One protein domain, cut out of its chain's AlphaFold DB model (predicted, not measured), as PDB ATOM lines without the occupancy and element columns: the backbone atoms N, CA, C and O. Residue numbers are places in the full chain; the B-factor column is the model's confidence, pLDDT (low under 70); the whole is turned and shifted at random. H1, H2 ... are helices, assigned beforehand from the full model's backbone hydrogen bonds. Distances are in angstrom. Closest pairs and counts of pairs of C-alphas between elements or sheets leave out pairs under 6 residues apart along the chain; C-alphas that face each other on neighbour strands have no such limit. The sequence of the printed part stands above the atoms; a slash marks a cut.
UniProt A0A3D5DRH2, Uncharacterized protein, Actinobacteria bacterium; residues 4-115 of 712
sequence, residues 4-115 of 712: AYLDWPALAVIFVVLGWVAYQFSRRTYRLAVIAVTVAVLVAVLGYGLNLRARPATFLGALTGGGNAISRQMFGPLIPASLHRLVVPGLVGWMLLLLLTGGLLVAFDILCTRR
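AT A GLANCE: This is residues 4 to 115 of the 712 residues of an uncharacterized protein of Actinobacteria bacterium (UniProt A0A3D5DRH2). Three long helices, H1, H2 and H5, form an up-and-down bundle, H2 running against H1 and H5 against H2; they meet at one end and spread apart toward the other, where H3 crosses and touches each of them. Short H4 lies beyond H3, near it and the start of H5. The printed part has 112 residues, with five named helices, H1 to H5 in chain order, and no named strand; its class is all helix. It is only just compact, close to loose, with a radius of gyration of the C-alphas of 15.6 A and spans of 47 by 33 by 24 A.

IN THESE COORDINATES: H2, the longest, covers residues 27 to 51 over 35.7 A, from C-alpha 27 at (41.461, -12.973, -143.034). H1 covers residues 4 to 24 over 30.0 A, beginning at (20.919, -2.276, -121.175). H5, residues 91 to 113, spans 31.7 A and ends at (38.465, -12.024, -148.929). H3 covers residues 59 to 75 over 24.0 A, and H4 residues 84 to 87 over 5.6 A.

HOW THE PARTS SIT: H2 and H1 form a helical hairpin at a shallow tilt of 16 degrees; the closest C-alphas, of Tyr 30 and Ala 22, are 5.4 A apart. H5 touches H2 at C-alphas 112 and 27, 5.1 A apart, and H1 at C-alphas 112 and 22, 5.4 A apart. H3 is about perpendicular to H2, at 80 degrees, with C-alphas 66 and 49 closest at 3.7 A. H3 also touches H1 at C-alphas 73 and 4, 5.4 A, and H5 at C-alphas 71 and 93, 5.8 A. H4 is close to H5 but not clearly touching, with C-alphas 87 and 93 6.3 A apart. Every O i to N i+4 pair is within hydrogen-bond range in H2, H3 and H5, and 15 of 17 in H1; H4 is too short for such a pair.

THE WHOLE: The C-alphas of Arg 55 and Arg 115, the two farthest apart, are 49.7 A apart. The printed part has no cut and no long link. Mean pLDDT of the printed part is 76.7; 25 residues are under 70, among them residues 24 to 29 and 85 to 90.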
ATOM      1  N   ALA A   4      21.123  -2.142-119.733       56.69
ATOM      2  CA  ALA A   4      20.919  -2.276-121.175       56.69
ATOM      3  C   ALA A   4      21.441  -1.084-122.013       56.69
ATOM      4  O   ALA A   4      21.839  -1.281-123.159       56.69
ATOM      5  N   TYR A   5      21.499   0.138-121.461       58.56
ATOM      6  CA  TYR A   5      22.075   1.299-122.164       58.56
ATOM      7  C   TYR A   5      23.606   1.258-122.294       58.56
ATOM      8  O   TYR A   5      24.151   1.934-123.161       58.56
ATOM      9  N   LEU A   6      24.305   0.483-121.460       66.56
ATOM     10  CA  LEU A   6      25.765   0.332-121.504       66.56
ATOM     11  C   LEU A   6      26.204  -0.830-122.410       66.56
ATOM     12  O   LEU A   6      27.289  -0.773-122.991       66.56
ATOM     13  N   ASP A   7      25.353  -1.842-122.590       71.38
ATOM     14  CA  ASP A   7      25.698  -3.059-123.338       71.38
ATOM     15  C   ASP A   7      25.658  -2.855-124.865       71.38
ATOM     16  O   ASP A   7      26.529  -3.349-125.587       71.38
ATOM     17  N   TRP A   8      24.706  -2.062-125.376       74.00
ATOM     18  CA  TRP A   8      24.616  -1.724-126.804       74.00
ATOM     19  C   TRP A   8      25.847  -0.963-127.334       74.00
ATOM     20  O   TRP A   8      26.396  -1.378-128.359       74.00
ATOM     21  N   PRO A   9      26.348   0.095-126.660       81.31
ATOM     22  CA  PRO A   9      27.592   0.758-127.043       81.31
ATOM     23  C   PRO A   9      28.801  -0.179-127.030       81.31
ATOM     24  O   PRO A   9      29.612  -0.126-127.951       81.31
ATOM     25  N   ALA A  10      28.925  -1.056-126.030       82.50
ATOM     26  CA  ALA A  10      30.041  -1.997-125.950       82.50
ATOM     27  C   ALA A  10      30.039  -2.974-127.137       82.50
ATOM     28  O   ALA A  10      31.066  -3.169-127.791       82.50
ATOM     29  N   LEU A  11      28.873  -3.530-127.468       81.94
ATOM     30  CA  LEU A  11      28.695  -4.419-128.614       81.94
ATOM     31  C   LEU A  11      28.932  -3.692-129.948       81.94
ATOM     32  O   LEU A  11      29.621  -4.216-130.825       81.94
ATOM     33  N   ALA A  12      28.445  -2.455-130.082       83.00
ATOM     34  CA  ALA A  12      28.716  -1.609-131.241       83.00
ATOM     35  C   ALA A  12      30.219  -1.323-131.396       83.00
ATOM     36  O   ALA A  12      30.751  -1.457-132.494       83.00
ATOM     37  N   VAL A  13      30.935  -1.013-130.308       86.75
ATOM     38  CA  VAL A  13      32.395  -0.829-130.320       86.75
ATOM     39  C   VAL A  13      33.102  -2.114-130.742       86.75
ATOM     40  O   VAL A  13      33.987  -2.054-131.591       86.75
ATOM     41  N   ILE A  14      32.700  -3.279-130.221       86.44
ATOM     42  CA  ILE A  14      33.265  -4.572-130.634       86.44
ATOM     43  C   ILE A  14      33.066  -4.789-132.134       86.44
ATOM     44  O   ILE A  14      34.016  -5.160-132.819       86.44
ATOM     45  N   PHE A  15      31.875  -4.523-132.671       86.25
ATOM     46  CA  PHE A  15      31.618  -4.668-134.102       86.25
ATOM     47  C   PHE A  15      32.336  -3.631-134.957       86.25
ATOM     48  O   PHE A  15      32.817  -3.980-136.030       86.25
ATOM     49  N   VAL A  16      32.488  -2.389-134.495       87.19
ATOM     50  CA  VAL A  16      33.310  -1.375-135.170       87.19
ATOM     51  C   VAL A  16      34.776  -1.798-135.170       87.19
ATOM     52  O   VAL A  16      35.442  -1.671-136.192       87.19
ATOM     53  N   VAL A  17      35.282  -2.359-134.070       86.00
ATOM     54  CA  VAL A  17      36.649  -2.883-133.981       86.00
ATOM     55  C   VAL A  17      36.818  -4.117-134.862       86.00
ATOM     56  O   VAL A  17      37.794  -4.187-135.596       86.00
ATOM     57  N   LEU A  18      35.886  -5.073-134.853       84.94
ATOM     58  CA  LEU A  18      35.932  -6.251-135.722       84.94
ATOM     59  C   LEU A  18      35.781  -5.872-137.192       84.94
ATOM     60  O   LEU A  18      36.510  -6.404-138.019       84.94
ATOM     61  N   GLY A  19      34.911  -4.917-137.514       83.44
ATOM     62  CA  GLY A  19      34.725  -4.373-138.852       83.44
ATOM     63  C   GLY A  19      35.946  -3.600-139.320       83.44
ATOM     64  O   GLY A  19      36.404  -3.805-140.438       83.44
ATOM     65  N   TRP A  20      36.564  -2.806-138.444       83.00
ATOM     66  CA  TRP A  20      37.880  -2.216-138.675       83.00
ATOM     67  C   TRP A  20      38.907  -3.319-138.898       83.00
ATOM     68  O   TRP A  20      39.686  -3.238-139.839       83.00
ATOM     69  N   VAL A  21      38.944  -4.359-138.063       77.38
ATOM     70  CA  VAL A  21      39.936  -5.430-138.167       77.38
ATOM     71  C   VAL A  21      39.750  -6.224-139.455       77.38
ATOM     72  O   VAL A  21      40.740  -6.531-140.109       77.38
ATOM     73  N   ALA A  22      38.517  -6.503-139.859       77.56
ATOM     74  CA  ALA A  22      38.181  -7.164-141.110       77.56
ATOM     75  C   ALA A  22      38.522  -6.287-142.314       77.56
ATOM     76  O   ALA A  22      39.153  -6.716-143.280       77.56
ATOM     77  N   TYR A  23      38.159  -5.009-142.218       74.75
ATOM     78  CA  TYR A  23      38.479  -4.017-143.221       74.75
ATOM     79  C   TYR A  23      39.972  -3.771-143.300       74.75
ATOM     80  O   TYR A  23      40.433  -3.387-144.351       74.75
ATOM     81  N   GLN A  24      40.756  -3.949-142.246       66.44
ATOM     82  CA  GLN A  24      42.175  -3.638-142.263       66.44
ATOM     83  C   GLN A  24      42.998  -4.915-142.481       66.44
ATOM     84  O   GLN A  24      43.749  -5.026-143.445       66.44
ATOM     85  N   PHE A  25      42.914  -5.908-141.618       66.06
ATOM     86  CA  PHE A  25      43.867  -7.012-141.576       66.06
ATOM     87  C   PHE A  25      43.531  -8.168-142.524       66.06
ATOM     88  O   PHE A  25      42.491  -8.213-143.167       66.06
ATOM     89  N   SER A  26      44.475  -9.106-142.666       65.75
ATOM     90  CA  SER A  26      44.214 -10.343-143.405       65.75
ATOM     91  C   SER A  26      43.147 -11.180-142.720       65.75
ATOM     92  O   SER A  26      43.094 -11.209-141.492       65.75
ATOM     93  N   ARG A  27      42.440 -11.990-143.510       68.12
ATOM     94  CA  ARG A  27      41.461 -12.973-143.034       68.12
ATOM     95  C   ARG A  27      41.946 -13.808-141.845       68.12
ATOM     96  O   ARG A  27      41.218 -13.964-140.879       68.12
ATOM     97  N   ARG A  28      43.204 -14.279-141.852       68.38
ATOM     98  CA  ARG A  28      43.795 -15.011-140.708       68.38
ATOM     99  C   ARG A  28      43.799 -14.188-139.415       68.38
ATOM    100  O   ARG A  28      43.445 -14.694-138.362       68.38
ATOM    101  N   THR A  29      44.196 -12.921-139.498       68.19
ATOM    102  CA  THR A  29      44.239 -12.004-138.349       68.19
ATOM    103  C   THR A  29      42.836 -11.655-137.874       68.19
ATOM    104  O   THR A  29      42.600 -11.628-136.675       68.19
ATOM    105  N   TYR A  30      41.914 -11.432-138.811       78.69
ATOM    106  CA  TYR A  30      40.506 -11.240-138.501       78.69
ATOM    107  C   TYR A  30      39.925 -12.460-137.780       78.69
ATOM    108  O   TYR A  30      39.400 -12.299-136.689       78.69
ATOM    109  N   ARG A  31      40.133 -13.681-138.287       76.19
ATOM    110  CA  ARG A  31      39.702 -14.922-137.619       76.19
ATOM    111  C   ARG A  31      40.277 -15.056-136.208       76.19
ATOM    112  O   ARG A  31      39.541 -15.405-135.298       76.19
ATOM    113  N   LEU A  32      41.557 -14.736-136.000       72.00
ATOM    114  CA  LEU A  32      42.149 -14.726-134.656       72.00
ATOM    115  C   LEU A  32      41.500 -13.679-133.739       72.00
ATOM    116  O   LEU A  32      41.249 -13.973-132.575       72.00
ATOM    117  N   ALA A  33      41.211 -12.481-134.253       77.81
ATOM    118  CA  ALA A  33      40.516 -11.444-133.497       77.81
ATOM    119  C   ALA A  33      39.076 -11.853-133.162       77.81
ATOM    120  O   ALA A  33      38.648 -11.660-132.032       77.81
ATOM    121  N   VAL A  34      38.363 -12.471-134.106       81.75
ATOM    122  CA  VAL A  34      37.030 -13.041-133.884       81.75
ATOM    123  C   VAL A  34      37.095 -14.112-132.808       81.75
ATOM    124  O   VAL A  34      36.368 -13.989-131.839       81.75
ATOM    125  N   ILE A  35      38.007 -15.089-132.898       77.75
ATOM    126  CA  ILE A  35      38.176 -16.129-131.868       77.75
ATOM    127  C   ILE A  35      38.437 -15.494-130.496       77.75
ATOM    128  O   ILE A  35      37.789 -15.864-129.522       77.75
ATOM    129  N   ALA A  36      39.344 -14.514-130.413       78.12
ATOM    130  CA  ALA A  36      39.651 -13.831-129.157       78.12
ATOM    131  C   ALA A  36      38.432 -13.088-128.583       78.12
ATOM    132  O   ALA A  36      38.152 -13.196-127.390       78.12
ATOM    133  N   VAL A  37      37.682 -12.373-129.428       85.19
ATOM    134  CA  VAL A  37      36.446 -11.684-129.033       85.19
ATOM    135  C   VAL A  37      35.368 -12.687-128.626       85.19
ATOM    136  O   VAL A  37      34.739 -12.497-127.593       85.19
ATOM    137  N   THR A  38      35.176 -13.776-129.373       82.12
ATOM    138  CA  THR A  38      34.212 -14.835-129.054       82.12
ATOM    139  C   THR A  38      34.524 -15.461-127.702       82.12
ATOM    140  O   THR A  38      33.619 -15.591-126.888       82.12
ATOM    141  N   VAL A  39      35.792 -15.783-127.419       79.25
ATOM    142  CA  VAL A  39      36.212 -16.302-126.106       79.25
ATOM    143  C   VAL A  39      35.929 -15.283-125.000       79.25
ATOM    144  O   VAL A  39      35.353 -15.650-123.980       79.25
ATOM    145  N   ALA A  40      36.266 -14.005-125.201       83.56
ATOM    146  CA  ALA A  40      36.001 -12.954-124.217       83.56
ATOM    147  C   ALA A  40      34.497 -12.772-123.939       83.56
ATOM    148  O   ALA A  40      34.091 -12.679-122.782       83.56
ATOM    149  N   VAL A  41      33.664 -12.780-124.986       83.44
ATOM    150  CA  VAL A  41      32.200 -12.723-124.868       83.44
ATOM    151  C   VAL A  41      31.674 -13.955-124.137       83.44
ATOM    152  O   VAL A  41      30.847 -13.816-123.244       83.44
ATOM    153  N   LEU A  42      32.177 -15.153-124.450       81.44
ATOM    154  CA  LEU A  42      31.741 -16.394-123.808       81.44
ATOM    155  C   LEU A  42      32.067 -16.399-122.308       81.44
ATOM    156  O   LEU A  42      31.214 -16.761-121.503       81.44
ATOM    157  N   VAL A  43      33.258 -15.923-121.926       83.88
ATOM    158  CA  VAL A  43      33.656 -15.733-120.519       83.88
ATOM    159  C   VAL A  43      32.752 -14.714-119.821       83.88
ATOM    160  O   VAL A  43      32.304 -14.968-118.704       83.88
ATOM    161  N   ALA A  44      32.436 -13.591-120.474       83.12
ATOM    162  CA  ALA A  44      31.545 -12.574-119.917       83.12
ATOM    163  C   ALA A  44      30.111 -13.100-119.716       83.12
ATOM    164  O   ALA A  44      29.534 -12.909-118.646       83.12
ATOM    165  N   VAL A  45      29.562 -13.816-120.705       83.12
ATOM    166  CA  VAL A  45      28.235 -14.460-120.638       83.12
ATOM    167  C   VAL A  45      28.194 -15.482-119.502       83.12
ATOM    168  O   VAL A  45      27.244 -15.493-118.719       83.12
ATOM    169  N   LEU A  46      29.231 -16.318-119.387       83.25
ATOM    170  CA  LEU A  46      29.329 -17.332-118.342       83.25
ATOM    171  C   LEU A  46      29.400 -16.690-116.951       83.25
ATOM    172  O   LEU A  46      28.638 -17.068-116.065       83.25
ATOM    173  N   GLY A  47      30.264 -15.685-116.773       85.19
ATOM    174  CA  GLY A  47      30.399 -14.947-115.516       85.19
ATOM    175  C   GLY A  47      29.108 -14.234-115.113       85.19
ATOM    176  O   GLY A  47      28.724 -14.256-113.946       85.19
ATOM    177  N   TYR A  48      28.385 -13.667-116.082       84.19
ATOM    178  CA  TYR A  48      27.075 -13.068-115.837       84.19
ATOM    179  C   TYR A  48      26.046 -14.109-115.379       84.19
ATOM    180  O   TYR A  48      25.340 -13.891-114.398       84.19
ATOM    181  N   GLY A  49      26.002 -15.274-116.033       83.94
ATOM    182  CA  GLY A  49      25.118 -16.376-115.658       83.94
ATOM    183  C   GLY A  49      25.409 -16.976-114.282       83.94
ATOM    184  O   GLY A  49      24.473 -17.317-113.558       83.94
ATOM    185  N   LEU A  50      26.688 -17.061-113.899       84.81
ATOM    186  CA  LEU A  50      27.108 -17.490-112.561       84.81
ATOM    187  C   LEU A  50      26.639 -16.508-111.478       84.81
ATOM    188  O   LEU A  50      26.162 -16.943-110.436       84.81
ATOM    189  N   ASN A  51      26.685 -15.199-111.749       84.75
ATOM    190  CA  ASN A  51      26.233 -14.167-110.809       84.75
ATOM    191  C   ASN A  51      24.703 -14.083-110.658       84.75
ATOM    192  O   ASN A  51      24.216 -13.504-109.689       84.75
ATOM    193  N   LEU A  52      23.930 -14.629-111.602       80.00
ATOM    194  CA  LEU A  52      22.464 -14.574-111.580       80.00
ATOM    195  C   LEU A  52      21.804 -15.672-110.728       80.00
ATOM    196  O   LEU A  52      20.601 -15.588-110.479       80.00
ATOM    197  N   ARG A  53      22.528 -16.719-110.304       70.69
ATOM    198  CA  ARG A  53      21.940 -17.870-109.593       70.69
ATOM    199  C   ARG A  53      22.467 -18.011-108.168       70.69
ATOM    200  O   ARG A  53      23.663 -18.101-107.946       70.69
ATOM    201  N   ALA A  54      21.544 -18.170-107.218       63.44
ATOM    202  CA  ALA A  54      21.832 -18.455-105.806       63.44
ATOM    203  C   ALA A  54      22.129 -19.947-105.500       63.44
ATOM    204  O   ALA A  54      22.250 -20.327-104.341       63.44
ATOM    205  N   ARG A  55      22.209 -20.819-106.516       60.47
ATOM    206  CA  ARG A  55      22.438 -22.275-106.381       60.47
ATOM    207  C   ARG A  55      23.622 -22.719-107.249       60.47
ATOM    208  O   ARG A  55      23.868 -22.054-108.257       60.47
ATOM    209  N   PRO A  56      24.313 -23.835-106.923       64.94
ATOM    210  CA  PRO A  56      25.463 -24.314-107.692       64.94
ATOM    211  C   PRO A  56      25.057 -24.552-109.149       64.94
ATOM    212  O   PRO A  56      24.272 -25.445-109.467       64.94
ATOM    213  N   ALA A  57      25.532 -23.684-110.039       67.50
ATOM    214  CA  ALA A  57      25.156 -23.706-111.440       67.50
ATOM    215  C   ALA A  57      26.042 -24.696-112.201       67.50
ATOM    216  O   ALA A  57      27.265 -24.581-112.204       67.50
ATOM    217  N   THR A  58      25.420 -25.639-112.909       86.44
ATOM    218  CA  THR A  58      26.105 -26.385-113.968       86.44
ATOM    219  C   THR A  58      26.556 -25.414-115.065       86.44
ATOM    220  O   THR A  58      25.877 -24.419-115.332       86.44
ATOM    221  N   PHE A  59      27.680 -25.700-115.731       82.44
ATOM    222  CA  PHE A  59      28.237 -24.854-116.800       82.44
ATOM    223  C   PHE A  59      27.193 -24.485-117.868       82.44
ATOM    224  O   PHE A  59      27.026 -23.313-118.206       82.44
ATOM    225  N   LEU A  60      26.425 -25.475-118.340       83.06
ATOM    226  CA  LEU A  60      25.357 -25.271-119.321       83.06
ATOM    227  C   LEU A  60      24.241 -24.367-118.774       83.06
ATOM    228  O   LEU A  60      23.712 -23.521-119.493       83.06
ATOM    229  N   GLY A  61      23.904 -24.506-117.490       82.44
ATOM    230  CA  GLY A  61      22.916 -23.668-116.814       82.44
ATOM    231  C   GLY A  61      23.365 -22.214-116.660       82.44
ATOM    232  O   GLY A  61      22.551 -21.307-116.825       82.44
ATOM    233  N   ALA A  62      24.652 -21.984-116.387       82.94
ATOM    234  CA  ALA A  62      25.237 -20.647-116.348       82.94
ATOM    235  C   ALA A  62      25.253 -20.006-117.744       82.94
ATOM    236  O   ALA A  62      24.800 -18.876-117.902       82.94
ATOM    237  N   LEU A  63      25.684 -20.740-118.776       81.88
ATOM    238  CA  LEU A  63      25.729 -20.234-120.151       81.88
ATOM    239  C   LEU A  63      24.331 -19.863-120.674       81.88
ATOM    240  O   LEU A  63      24.117 -18.752-121.159       81.88
ATOM    241  N   THR A  64      23.366 -20.778-120.543       83.06
ATOM    242  CA  THR A  64      21.982 -20.560-120.996       83.06
ATOM    243  C   THR A  64      21.293 -19.454-120.204       83.06
ATOM    244  O   THR A  64      20.611 -18.616-120.795       83.06
ATOM    245  N   GLY A  65      21.507 -19.397-118.885       83.38
ATOM    246  CA  GLY A  65      20.990 -18.336-118.022       83.38
ATOM    247  C   GLY A  65      21.556 -16.960-118.376       83.38
ATOM    248  O   GLY A  65      20.790 -16.015-118.560       83.38
ATOM    249  N   GLY A  66      22.878 -16.862-118.538       83.06
ATOM    250  CA  GLY A  66      23.557 -15.626-118.923       83.06
ATOM    251  C   GLY A  66      23.115 -15.128-120.298       83.06
ATOM    252  O   GLY A  66      22.733 -13.968-120.437       83.06
ATOM    253  N   GLY A  67      23.082 -16.005-121.302       82.25
ATOM    254  CA  GLY A  67      22.664 -15.617-122.650       82.25
ATOM    255  C   GLY A  67      21.182 -15.258-122.757       82.25
ATOM    256  O   GLY A  67      20.849 -14.308-123.458       82.25
ATOM    257  N   ASN A  68      20.292 -15.930-122.013       84.00
ATOM    258  CA  ASN A  68      18.879 -15.533-121.932       84.00
ATOM    259  C   ASN A  68      18.703 -14.155-121.286       84.00
ATOM    260  O   ASN A  68      17.841 -13.382-121.696       84.00
ATOM    261  N   ALA A  69      19.505 -13.834-120.271       83.12
ATOM    262  CA  ALA A  69      19.441 -12.530-119.628       83.12
ATOM    263  C   ALA A  69      19.985 -11.415-120.540       83.12
ATOM    264  O   ALA A  69      19.370 -10.353-120.633       83.12
ATOM    265  N   ILE A  70      21.074 -11.683-121.270       82.50
ATOM    266  CA  ILE A  70      21.653 -10.751-122.251       82.50
ATOM    267  C   ILE A  70      20.697 -10.532-123.424       82.50
ATOM    268  O   ILE A  70      20.423  -9.387-123.774       82.50
ATOM    269  N   SER A  71      20.134 -11.597-124.006       81.44
ATOM    270  CA  SER A  71      19.160 -11.460-125.096       81.44
ATOM    271  C   SER A  71      17.934 -10.672-124.637       81.44
ATOM    272  O   SER A  71      17.450  -9.805-125.365       81.44
ATOM    273  N   ARG A  72      17.495 -10.876-123.388       80.88
ATOM    274  CA  ARG A  72      16.405 -10.102-122.792       80.88
ATOM    275  C   ARG A  72      16.718  -8.635-122.588       80.88
ATOM    276  O   ARG A  72      15.866  -7.802-122.883       80.88
ATOM    277  N   GLN A  73      17.920  -8.308-122.139       81.12
ATOM    278  CA  GLN A  73      18.340  -6.915-122.015       81.12
ATOM    279  C   GLN A  73      18.524  -6.238-123.374       81.12
ATOM    280  O   GLN A  73      18.116  -5.090-123.529       81.12
ATOM    281  N   MET A  74      19.090  -6.939-124.357       78.75
ATOM    282  CA  MET A  74      19.352  -6.372-125.678       78.75
ATOM    283  C   MET A  74      18.074  -6.166-126.486       78.75
ATOM    284  O   MET A  74      17.830  -5.062-126.964       78.75
ATOM    285  N   PHE A  75      17.252  -7.205-126.639       81.38
ATOM    286  CA  PHE A  75      16.076  -7.160-127.515       81.38
ATOM    287  C   PHE A  75      14.812  -6.690-126.803       81.38
ATOM    288  O   PHE A  75      13.841  -6.322-127.459       81.38
ATOM    289  N   GLY A  76      14.818  -6.659-125.472       81.12
ATOM    290  CA  GLY A  76      13.659  -6.252-124.695       81.12
ATOM    291  C   GLY A  76      13.089  -4.872-125.052       81.12
ATOM    292  O   GLY A  76      11.875  -4.749-125.165       81.12
ATOM    293  N   PRO A  77      13.907  -3.837-125.294       82.50
ATOM    294  CA  PRO A  77      13.402  -2.534-125.724       82.50
ATOM    295  C   PRO A  77      12.777  -2.529-127.130       82.50
ATOM    296  O   PRO A  77      11.996  -1.639-127.440       82.50
ATOM    297  N   LEU A  78      13.140  -3.491-127.986       80.12
ATOM    298  CA  LEU A  78      12.723  -3.559-129.393       80.12
ATOM    299  C   LEU A  78      11.479  -4.430-129.607       80.12
ATOM    300  O   LEU A  78      10.835  -4.343-130.649       80.12
ATOM    301  N   ILE A  79      11.153  -5.287-128.640       80.06
ATOM    302  CA  ILE A  79      10.042  -6.234-128.727       80.06
ATOM    303  C   ILE A  79       8.870  -5.682-127.903       80.06
ATOM    304  O   ILE A  79       9.053  -5.402-126.715       80.06
ATOM    305  N   PRO A  80       7.659  -5.548-128.484       83.19
ATOM    306  CA  PRO A  80       6.467  -5.129-127.753       83.19
ATOM    307  C   PRO A  80       6.262  -5.959-126.482       83.19
ATOM    308  O   PRO A  80       6.478  -7.173-126.480       83.19
ATOM    309  N   ALA A  81       5.808  -5.324-125.399       81.56
ATOM    310  CA  ALA A  81       5.632  -5.980-124.098       81.56
ATOM    311  C   ALA A  81       4.747  -7.246-124.159       81.56
ATOM    312  O   ALA A  81       4.953  -8.179-123.384       81.56
ATOM    313  N   SER A  82       3.815  -7.319-125.116       83.81
ATOM    314  CA  SER A  82       2.971  -8.492-125.377       83.81
ATOM    315  C   SER A  82       3.744  -9.714-125.897       83.81
ATOM    316  O   SER A  82       3.369 -10.846-125.601       83.81
ATOM    317  N   LEU A  83       4.852  -9.513-126.617       76.94
ATOM    318  CA  LEU A  83       5.679 -10.574-127.212       76.94
ATOM    319  C   LEU A  83       6.885 -10.964-126.346       76.94
ATOM    320  O   LEU A  83       7.545 -11.972-126.607       76.94
ATOM    321  N   HIS A  84       7.156 -10.215-125.274       72.25
ATOM    322  CA  HIS A  84       8.305 -10.436-124.386       72.25
ATOM    323  C   HIS A  84       8.374 -11.846-123.800       72.25
ATOM    324  O   HIS A  84       9.451 -12.434-123.696       72.25
ATOM    325  N   ARG A  85       7.224 -12.415-123.422       68.12
ATOM    326  CA  ARG A  85       7.169 -13.757-122.819       68.12
ATOM    327  C   ARG A  85       7.408 -14.879-123.832       68.12
ATOM    328  O   ARG A  85       7.901 -15.926-123.433       68.12
ATOM    329  N   LEU A  86       7.097 -14.647-125.108       66.62
ATOM    330  CA  LEU A  86       7.219 -15.633-126.188       66.62
ATOM    331  C   LEU A  86       8.601 -15.620-126.851       66.62
ATOM    332  O   LEU A  86       9.103 -16.670-127.237       66.62
ATOM    333  N   VAL A  87       9.223 -14.446-126.981       63.97
ATOM    334  CA  VAL A  87      10.448 -14.282-127.786       63.97
ATOM    335  C   VAL A  87      11.723 -14.254-126.927       63.97
ATOM    336  O   VAL A  87      12.818 -14.517-127.425       63.97
ATOM    337  N   VAL A  88      11.607 -13.941-125.631       57.81
ATOM    338  CA  VAL A  88      12.723 -13.376-124.852       57.81
ATOM    339  C   VAL A  88      13.057 -14.160-123.567       57.81
ATOM    340  O   VAL A  88      13.526 -13.612-122.563       57.81
ATOM    341  N   PRO A  89      12.799 -15.473-123.532       54.50
ATOM    342  CA  PRO A  89      13.916 -16.372-123.225       54.50
ATOM    343  C   PRO A  89      13.889 -17.659-124.064       54.50
ATOM    344  O   PRO A  89      12.830 -18.190-124.382       54.50
ATOM    345  N   GLY A  90      15.064 -18.223-124.345       69.38
ATOM    346  CA  GLY A  90      15.180 -19.537-124.978       69.38
ATOM    347  C   GLY A  90      15.648 -19.489-126.428       69.38
ATOM    348  O   GLY A  90      16.364 -18.578-126.846       69.38
ATOM    349  N   LEU A  91      15.294 -20.527-127.181       74.19
ATOM    350  CA  LEU A  91      15.914 -20.873-128.464       74.19
ATOM    351  C   LEU A  91      15.825 -19.745-129.509       74.19
ATOM    352  O   LEU A  91      16.784 -19.513-130.242       74.19
ATOM    353  N   VAL A  92      14.725 -18.984-129.519       73.75
ATOM    354  CA  VAL A  92      14.485 -17.882-130.470       73.75
ATOM    355  C   VAL A  92      15.443 -16.704-130.254       73.75
ATOM    356  O   VAL A  92      16.033 -16.206-131.212       73.75
ATOM    357  N   GLY A  93      15.670 -16.283-129.005       73.00
ATOM    358  CA  GLY A  93      16.614 -15.203-128.696       73.00
ATOM    359  C   GLY A  93      18.063 -15.572-129.035       73.00
ATOM    360  O   GLY A  93      18.818 -14.740-129.537       73.00
ATOM    361  N   TRP A  94      18.437 -16.839-128.827       76.75
ATOM    362  CA  TRP A  94      19.739 -17.368-129.242       76.75
ATOM    363  C   TRP A  94      19.889 -17.424-130.760       76.75
ATOM    364  O   TRP A  94      20.942 -17.047-131.273       76.75
ATOM    365  N   MET A  95      18.842 -17.831-131.480       75.94
ATOM    366  CA  MET A  95      18.813 -17.824-132.944       75.94
ATOM    367  C   MET A  95      19.005 -16.411-133.503       75.94
ATOM    368  O   MET A  95      19.838 -16.221-134.382       75.94
ATOM    369  N   LEU A  96      18.311 -15.405-132.960       75.56
ATOM    370  CA  LEU A  96      18.474 -13.998-133.350       75.56
ATOM    371  C   LEU A  96      19.899 -13.488-133.102       75.56
ATOM    372  O   LEU A  96      20.490 -12.848-133.972       75.56
ATOM    373  N   LEU A  97      20.474 -13.807-131.939       75.94
ATOM    374  CA  LEU A  97      21.844 -13.422-131.605       75.94
ATOM    375  C   LEU A  97      22.858 -14.092-132.545       75.94
ATOM    376  O   LEU A  97      23.768 -13.423-133.037       75.94
ATOM    377  N   LEU A  98      22.684 -15.387-132.829       79.81
ATOM    378  CA  LEU A  98      23.507 -16.152-133.772       79.81
ATOM    379  C   LEU A  98      23.386 -15.628-135.200       79.81
ATOM    380  O   LEU A  98      24.392 -15.534-135.892       79.81
ATOM    381  N   LEU A  99      22.187 -15.256-135.641       79.88
ATOM    382  CA  LEU A  99      21.955 -14.765-136.995       79.88
ATOM    383  C   LEU A  99      22.559 -13.368-137.183       79.88
ATOM    384  O   LEU A  99      23.216 -13.115-138.191       79.88
ATOM    385  N   LEU A 100      22.437 -12.492-136.181       77.50
ATOM    386  CA  LEU A 100      23.024 -11.152-136.210       77.50
ATOM    387  C   LEU A 100      24.555 -11.198-136.113       77.50
ATOM    388  O   LEU A 100      25.244 -10.606-136.941       77.50
ATOM    389  N   THR A 101      25.103 -11.934-135.141       75.38
ATOM    390  CA  THR A 101      26.563 -12.075-134.990       75.38
ATOM    391  C   THR A 101      27.173 -12.872-136.139       75.38
ATOM    392  O   THR A 101      28.145 -12.422-136.739       75.38
ATOM    393  N   GLY A 102      26.586 -14.011-136.505       75.62
ATOM    394  CA  GLY A 102      27.024 -14.855-137.614       75.62
ATOM    395  C   GLY A 102      26.953 -14.135-138.956       75.62
ATOM    396  O   GLY A 102      27.938 -14.133-139.691       75.62
ATOM    397  N   GLY A 103      25.848 -13.442-139.246       74.81
ATOM    398  CA  GLY A 103      25.694 -12.644-140.464       74.81
ATOM    399  C   GLY A 103      26.743 -11.535-140.576       74.81
ATOM    400  O   GLY A 103      27.381 -11.392-141.621       74.81
ATOM    401  N   LEU A 104      27.000 -10.798-139.487       74.19
ATOM    402  CA  LEU A 104      28.023  -9.749-139.472       74.19
ATOM    403  C   LEU A 104      29.438 -10.324-139.633       74.19
ATOM    404  O   LEU A 104      30.257  -9.775-140.372       74.19
ATOM    405  N   LEU A 105      29.720 -11.455-138.979       74.06
ATOM    406  CA  LEU A 105      31.008 -12.134-139.083       74.06
ATOM    407  C   LEU A 105      31.265 -12.652-140.501       74.06
ATOM    408  O   LEU A 105      32.394 -12.525-140.980       74.06
ATOM    409  N   VAL A 106      30.240 -13.180-141.178       74.38
ATOM    410  CA  VAL A 106      30.293 -13.592-142.589       74.38
ATOM    411  C   VAL A 106      30.503 -12.380-143.497       74.38
ATOM    412  O   VAL A 106      31.380 -12.417-144.358       74.38
ATOM    413  N   ALA A 107      29.786 -11.273-143.279       73.69
ATOM    414  CA  ALA A 107      29.972 -10.039-144.049       73.69
ATOM    415  C   ALA A 107      31.408  -9.492-143.927       73.69
ATOM    416  O   ALA A 107      32.039  -9.111-144.916       73.69
ATOM    417  N   PHE A 108      31.965  -9.509-142.719       75.62
ATOM    418  CA  PHE A 108      33.356  -9.153-142.455       75.62
ATOM    419  C   PHE A 108      34.356 -10.144-143.060       75.62
ATOM    420  O   PHE A 108      35.408  -9.732-143.555       75.62
ATOM    421  N   ASP A 109      34.036 -11.434-143.091       69.62
ATOM    422  CA  ASP A 109      34.872 -12.438-143.746       69.62
ATOM    423  C   ASP A 109      34.902 -12.227-145.274       69.62
ATOM    424  O   ASP A 109      35.979 -12.251-145.874       69.62
ATOM    425  N   ILE A 110      33.765 -11.879-145.890       68.69
ATOM    426  CA  ILE A 110      33.660 -11.468-147.304       68.69
ATOM    427  C   ILE A 110      34.468 -10.182-147.572       68.69
ATOM    428  O   ILE A 110      35.158 -10.054-148.591       68.69
ATOM    429  N   LEU A 111      34.436  -9.219-146.647       70.69
ATOM    430  CA  LEU A 111      35.276  -8.018-146.722       70.69
ATOM    431  C   LEU A 111      36.771  -8.364-146.665       70.69
ATOM    432  O   LEU A 111      37.561  -7.785-147.416       70.69
ATOM    433  N   CYS A 112      37.163  -9.342-145.842       67.25
ATOM    434  CA  CYS A 112      38.541  -9.826-145.759       67.25
ATOM    435  C   CYS A 112      38.998 -10.530-147.042       67.25
ATOM    436  O   CYS A 112      40.174 -10.439-147.409       67.25
ATOM    437  N   THR A 113      38.105 -11.244-147.732       64.38
ATOM    438  CA  THR A 113      38.465 -12.024-148.929       64.38
ATOM    439  C   THR A 113      38.785 -11.156-150.133       64.38
ATOM    440  O   THR A 113      39.622 -11.540-150.945       64.38
ATOM    441  N   ARG A 114      38.267  -9.920-150.178       65.19
ATOM    442  CA  ARG A 114      38.677  -8.899-151.163       65.19
ATOM    443  C   ARG A 114      40.172  -8.537-151.098       65.19
ATOM    444  O   ARG A 114      40.628  -7.763-151.928       65.19
ATOM    445  N   ARG A 115      40.920  -9.041-150.107       60.72
ATOM    446  CA  ARG A 115      42.346  -8.742-149.875       60.72
ATOM    447  C   ARG A 115      43.283  -9.935-150.042       60.72
ATOM    448  O   ARG A 115      44.489  -9.792-149.816       60.72
TER     449      ARG A 115